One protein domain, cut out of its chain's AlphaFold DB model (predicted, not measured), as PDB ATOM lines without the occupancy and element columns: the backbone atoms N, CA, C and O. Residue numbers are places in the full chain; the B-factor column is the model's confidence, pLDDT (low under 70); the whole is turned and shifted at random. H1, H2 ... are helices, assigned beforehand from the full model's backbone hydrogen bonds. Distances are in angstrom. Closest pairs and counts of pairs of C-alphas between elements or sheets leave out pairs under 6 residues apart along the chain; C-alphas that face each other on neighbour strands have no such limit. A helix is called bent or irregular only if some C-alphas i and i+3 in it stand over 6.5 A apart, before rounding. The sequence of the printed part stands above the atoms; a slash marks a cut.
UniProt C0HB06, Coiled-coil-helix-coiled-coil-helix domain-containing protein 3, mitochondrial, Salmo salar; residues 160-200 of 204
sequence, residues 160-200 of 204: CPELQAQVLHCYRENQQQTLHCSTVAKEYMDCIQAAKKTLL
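This is residues 160 to 200 of the 204 residues of the protein "Coiled-coil-helix-coiled-coil-helix domain-containing protein 3, mitochondrial" of Salmo salar (UniProt C0HB06). The domain is a helical hairpin of unequal arms: H1 leads into a tight turn, and the longer H2 folds back side by side with it and runs on past H1's beginning. The printed part has 41 residues with two named helices, H1 then H2, and no named strand; the class is all helix. It is loose, with a radius of gyration of the C-alphas of 11.3 A, and a rod spanning 37 by 16 by 9 A.

H1, residues 161 to 173, touches H2, residues 178 to 199, which meets it with residues 178 to 188 alone. Their closest C-alphas, those of Leu 163 and Tyr 188, are 5.3 A apart. This hairpin's helices run opposite ways at a shallow tilt of 17 degrees. H2 has a kink of 37 degrees near residue 185. Every O i to N i+4 pair is within hydrogen-bond range in H1, and 15 of 18 in H2.

H1 runs 18.5 A from C-alpha 161 at (-6.727, -24.365, -36.682). H2 runs 30.6 A to C-alpha 199 at (2.782, -29.909, -48.483); it is irregular, with C-alphas 180 and 183 7.2 A apart.

The farthest C-alphas, of Gln 176 and Leu 200, are 37.5 A apart. The printed part has no cut; residue 200 alone is under pLDDT 70.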
ATOM      1  N   CYS A 160      -3.717 -24.569 -39.893       92.00
ATOM      2  CA  CYS A 160      -3.730 -23.419 -38.981       92.00
ATOM      3  C   CYS A 160      -5.035 -23.294 -38.153       92.00
ATOM      4  O   CYS A 160      -5.689 -22.251 -38.222       92.00
ATOM      5  N   PRO A 161      -5.425 -24.319 -37.361       92.12
ATOM      6  CA  PRO A 161      -6.727 -24.365 -36.682       92.12
ATOM      7  C   PRO A 161      -6.921 -23.226 -35.677       92.12
ATOM      8  O   PRO A 161      -7.986 -22.618 -35.628       92.12
ATOM      9  N   GLU A 162      -5.874 -22.893 -34.923       92.75
ATOM     10  CA  GLU A 162      -5.904 -21.811 -33.934       92.75
ATOM     11  C   GLU A 162      -6.126 -20.444 -34.597       92.75
ATOM     12  O   GLU A 162      -7.009 -19.687 -34.200       92.75
ATOM     13  N   LEU A 163      -5.385 -20.149 -35.671       95.25
ATOM     14  CA  LEU A 163      -5.552 -18.916 -36.447       95.25
ATOM     15  C   LEU A 163      -6.922 -18.868 -37.136       95.25
ATOM     16  O   LEU A 163      -7.556 -17.816 -37.166       95.25
ATOM     17  N   GLN A 164      -7.420 -20.004 -37.633       93.75
ATOM     18  CA  GLN A 164      -8.769 -20.100 -38.190       93.75
ATOM     19  C   GLN A 164      -9.827 -19.733 -37.139       93.75
ATOM     20  O   GLN A 164     -10.726 -18.941 -37.425       93.75
ATOM     21  N   ALA A 165      -9.711 -20.263 -35.918       95.38
ATOM     22  CA  ALA A 165     -10.613 -19.935 -34.819       95.38
ATOM     23  C   ALA A 165     -10.533 -18.446 -34.439       95.38
ATOM     24  O   ALA A 165     -11.570 -17.803 -34.276       95.38
ATOM     25  N   GLN A 166      -9.328 -17.875 -34.369       95.62
ATOM     26  CA  GLN A 166      -9.114 -16.461 -34.036       95.62
ATOM     27  C   GLN A 166      -9.670 -15.508 -35.102       95.62
ATOM     28  O   GLN A 166     -10.320 -14.520 -34.760       95.62
ATOM     29  N   VAL A 167      -9.490 -15.817 -36.391       96.50
ATOM     30  CA  VAL A 167     -10.082 -15.045 -37.495       96.50
ATOM     31  C   VAL A 167     -11.607 -15.070 -37.414       96.50
ATOM     32  O   VAL A 167     -12.252 -14.021 -37.487       96.50
ATOM     33  N   LEU A 168     -12.194 -16.259 -37.235       95.62
ATOM     34  CA  LEU A 168     -13.645 -16.416 -37.123       95.62
ATOM     35  C   LEU A 168     -14.206 -15.707 -35.886       95.62
ATOM     36  O   LEU A 168     -15.291 -15.131 -35.954       95.62
ATOM     37  N   HIS A 169     -13.484 -15.745 -34.768       97.12
ATOM     38  CA  HIS A 169     -13.857 -15.030 -33.554       97.12
ATOM     39  C   HIS A 169     -13.803 -13.511 -33.771       97.12
ATOM     40  O   HIS A 169     -14.793 -12.830 -33.516       97.12
ATOM     41  N   CYS A 170     -12.720 -12.986 -34.351       97.06
ATOM     42  CA  CYS A 170     -12.564 -11.551 -34.584       97.06
ATOM     43  C   CYS A 170     -13.688 -10.970 -35.455       97.06
ATOM     44  O   CYS A 170     -14.283  -9.956 -35.091       97.06
ATOM     45  N   TYR A 171     -14.029 -11.618 -36.577       96.88
ATOM     46  CA  TYR A 171     -15.101 -11.129 -37.454       96.88
ATOM     47  C   TYR A 171     -16.490 -11.209 -36.812       96.88
ATOM     48  O   TYR A 171     -17.362 -10.407 -37.145       96.88
ATOM     49  N   ARG A 172     -16.697 -12.148 -35.881       97.06
ATOM     50  CA  ARG A 172     -17.955 -12.273 -35.137       97.06
ATOM     51  C   ARG A 172     -18.158 -11.107 -34.169       97.06
ATOM     52  O   ARG A 172     -19.270 -10.588 -34.098       97.06
ATOM     53  N   GLU A 173     -17.086 -10.679 -33.504       96.69
ATOM     54  CA  GLU A 173     -17.078  -9.543 -32.573       96.69
ATOM     55  C   GLU A 173     -17.051  -8.180 -33.301       96.69
ATOM     56  O   GLU A 173     -17.560  -7.189 -32.786       96.69
ATOM     57  N   ASN A 174     -16.510  -8.115 -34.528       94.50
ATOM     58  CA  ASN A 174     -16.269  -6.863 -35.265       94.50
ATOM     59  C   ASN A 174     -17.058  -6.756 -36.587       94.50
ATOM     60  O   ASN A 174     -16.512  -6.359 -37.617       94.50
ATOM     61  N   GLN A 175     -18.356  -7.072 -36.577       92.50
ATOM     62  CA  GLN A 175     -19.185  -7.139 -37.798       92.50
ATOM     63  C   GLN A 175     -19.260  -5.819 -38.588       92.50
ATOM     64  O   GLN A 175     -19.295  -5.832 -39.814       92.50
ATOM     65  N   GLN A 176     -19.273  -4.677 -37.895       93.56
ATOM     66  CA  GLN A 176     -19.347  -3.335 -38.500       93.56
ATOM     67  C   GLN A 176     -17.957  -2.717 -38.745       93.56
ATOM     68  O   GLN A 176     -17.845  -1.681 -39.392       93.56
ATOM     69  N   GLN A 177     -16.890  -3.325 -38.209       92.44
ATOM     70  CA  GLN A 177     -15.530  -2.770 -38.201       92.44
ATOM     71  C   GLN A 177     -14.489  -3.829 -38.584       92.44
ATOM     72  O   GLN A 177     -13.440  -3.972 -37.956       92.44
ATOM     73  N   THR A 178     -14.785  -4.563 -39.653       93.19
ATOM     74  CA  THR A 178     -14.057  -5.754 -40.121       93.19
ATOM     75  C   THR A 178     -12.564  -5.527 -40.386       93.19
ATOM     76  O   THR A 178     -11.770  -6.457 -40.263       93.19
ATOM     77  N   LEU A 179     -12.152  -4.290 -40.683       94.06
ATOM     78  CA  LEU A 179     -10.748  -3.927 -40.910       94.06
ATOM     79  C   LEU A 179      -9.848  -4.135 -39.679       94.06
ATOM     80  O   LEU A 179      -8.650  -4.360 -39.854       94.06
ATOM     81  N   HIS A 180     -10.394  -4.144 -38.456       94.31
ATOM     82  CA  HIS A 180      -9.620  -4.456 -37.242       94.31
ATOM     83  C   HIS A 180      -9.116  -5.909 -37.227       94.31
ATOM     84  O   HIS A 180      -8.104  -6.204 -36.599       94.31
ATOM     85  N   CYS A 181      -9.763  -6.803 -37.978       96.69
ATOM     86  CA  CYS A 181      -9.360  -8.202 -38.115       96.69
ATOM     87  C   CYS A 181      -8.326  -8.436 -39.227       96.69
ATOM     88  O   CYS A 181      -7.957  -9.579 -39.493       96.69
ATOM     89  N   SER A 182      -7.847  -7.379 -39.892       95.88
ATOM     90  CA  SER A 182      -6.902  -7.493 -41.009       95.88
ATOM     91  C   SER A 182      -5.577  -8.150 -40.609       95.88
ATOM     92  O   SER A 182      -5.069  -8.982 -41.358       95.88
ATOM     93  N   THR A 183      -5.051  -7.842 -39.420       96.31
ATOM     94  CA  THR A 183      -3.799  -8.426 -38.913       96.31
ATOM     95  C   THR A 183      -3.924  -9.938 -38.719       96.31
ATOM     96  O   THR A 183      -3.155 -10.690 -39.311       96.31
ATOM     97  N   VAL A 184      -4.952 -10.400 -37.994       95.94
ATOM     98  CA  VAL A 184      -5.172 -11.837 -37.747       95.94
ATOM     99  C   VAL A 184      -5.530 -12.595 -39.034       95.94
ATOM    100  O   VAL A 184      -5.099 -13.728 -39.243       95.94
ATOM    101  N   ALA A 185      -6.261 -11.960 -39.958       96.25
ATOM    102  CA  ALA A 185      -6.559 -12.541 -41.266       96.25
ATOM    103  C   ALA A 185      -5.296 -12.718 -42.123       96.25
ATOM    104  O   ALA A 185      -5.170 -13.718 -42.834       96.25
ATOM    105  N   LYS A 186      -4.352 -11.773 -42.038       96.69
ATOM    106  CA  LYS A 186      -3.059 -11.863 -42.722       96.69
ATOM    107  C   LYS A 186      -2.211 -12.999 -42.152       96.69
ATOM    108  O   LYS A 186      -1.723 -13.816 -42.923       96.69
ATOM    109  N   GLU A 187      -2.118 -13.109 -40.829       95.94
ATOM    110  CA  GLU A 187      -1.389 -14.196 -40.160       95.94
ATOM    111  C   GLU A 187      -1.951 -15.578 -40.519       95.94
ATOM    112  O   GLU A 187      -1.196 -16.506 -40.819       95.94
ATOM    113  N   TYR A 188      -3.279 -15.713 -40.578       95.62
ATOM    114  CA  TYR A 188      -3.925 -16.938 -41.048       95.62
ATOM    115  C   TYR A 188      -3.553 -17.263 -42.500       95.62
ATOM    116  O   TYR A 188      -3.217 -18.405 -42.818       95.62
ATOM    117  N   MET A 189      -3.561 -16.258 -43.377       94.06
ATOM    118  CA  MET A 189      -3.218 -16.436 -44.787       94.06
ATOM    119  C   MET A 189      -1.748 -16.820 -44.983       94.06
ATOM    120  O   MET A 189      -1.451 -17.733 -45.758       94.06
ATOM    121  N   ASP A 190      -0.838 -16.179 -44.252       95.38
ATOM    122  CA  ASP A 190       0.594 -16.479 -44.275       95.38
ATOM    123  C   ASP A 190       0.854 -17.916 -43.793       95.38
ATOM    124  O   ASP A 190       1.617 -18.660 -44.417       95.38
ATOM    125  N   CYS A 191       0.140 -18.351 -42.751       94.12
ATOM    126  CA  CYS A 191       0.195 -19.721 -42.256       94.12
ATOM    127  C   CYS A 191      -0.297 -20.745 -43.302       94.12
ATOM    128  O   CYS A 191       0.380 -21.750 -43.546       94.12
ATOM    129  N   ILE A 192      -1.410 -20.475 -44.001       91.62
ATOM    130  CA  ILE A 192      -1.885 -21.329 -45.109       91.62
ATOM    131  C   ILE A 192      -0.843 -21.403 -46.227       91.62
ATOM    132  O   ILE A 192      -0.576 -22.483 -46.756       91.62
ATOM    133  N   GLN A 193      -0.257 -20.269 -46.615       91.56
ATOM    134  CA  GLN A 193       0.729 -20.226 -47.693       91.56
ATOM    135  C   GLN A 193       2.008 -20.985 -47.335       91.56
ATOM    136  O   GLN A 193       2.542 -21.706 -48.183       91.56
ATOM    137  N   ALA A 194       2.483 -20.860 -46.095       90.88
ATOM    138  CA  ALA A 194       3.600 -21.641 -45.581       90.88
ATOM    139  C   ALA A 194       3.290 -23.145 -45.625       90.88
ATOM    140  O   ALA A 194       4.045 -23.909 -46.227       90.88
ATOM    141  N   ALA A 195       2.134 -23.562 -45.100       87.06
ATOM    142  CA  ALA A 195       1.714 -24.961 -45.118       87.06
ATOM    143  C   ALA A 195       1.575 -25.513 -46.547       87.06
ATOM    144  O   ALA A 195       2.032 -26.619 -46.834       87.06
ATOM    145  N   LYS A 196       1.008 -24.733 -47.477       85.12
ATOM    146  CA  LYS A 196       0.882 -25.109 -48.893       85.12
ATOM    147  C   LYS A 196       2.249 -25.340 -49.543       85.12
ATOM    148  O   LYS A 196       2.401 -26.312 -50.278       85.12
ATOM    149  N   LYS A 197       3.242 -24.488 -49.259       85.25
ATOM    150  CA  LYS A 197       4.620 -24.661 -49.753       85.25
ATOM    151  C   LYS A 197       5.265 -25.940 -49.215       85.25
ATOM    152  O   LYS A 197       5.934 -26.628 -49.973       85.25
ATOM    153  N   THR A 198       5.032 -26.289 -47.951       76.69
ATOM    154  CA  THR A 198       5.587 -27.506 -47.336       76.69
ATOM    155  C   THR A 198       4.888 -28.786 -47.811       76.69
ATOM    156  O   THR A 198       5.547 -29.802 -48.018       76.69
ATOM    157  N   LEU A 199       3.569 -28.751 -48.031       71.69
ATOM    158  CA  LEU A 199       2.782 -29.909 -48.483       71.69
ATOM    159  C   LEU A 199       3.015 -30.270 -49.960       71.69
ATOM    160  O   LEU A 199       2.885 -31.434 -50.325       71.69
ATOM    161  N   LEU A 200       3.374 -29.303 -50.811       63.56
ATOM    162  CA  LEU A 200       3.637 -29.528 -52.240       63.56
ATOM    163  C   LEU A 200       4.987 -30.218 -52.536       63.56
ATOM    164  O   LEU A 200       5.237 -30.544 -53.692       63.56
TER     165      LEU A 200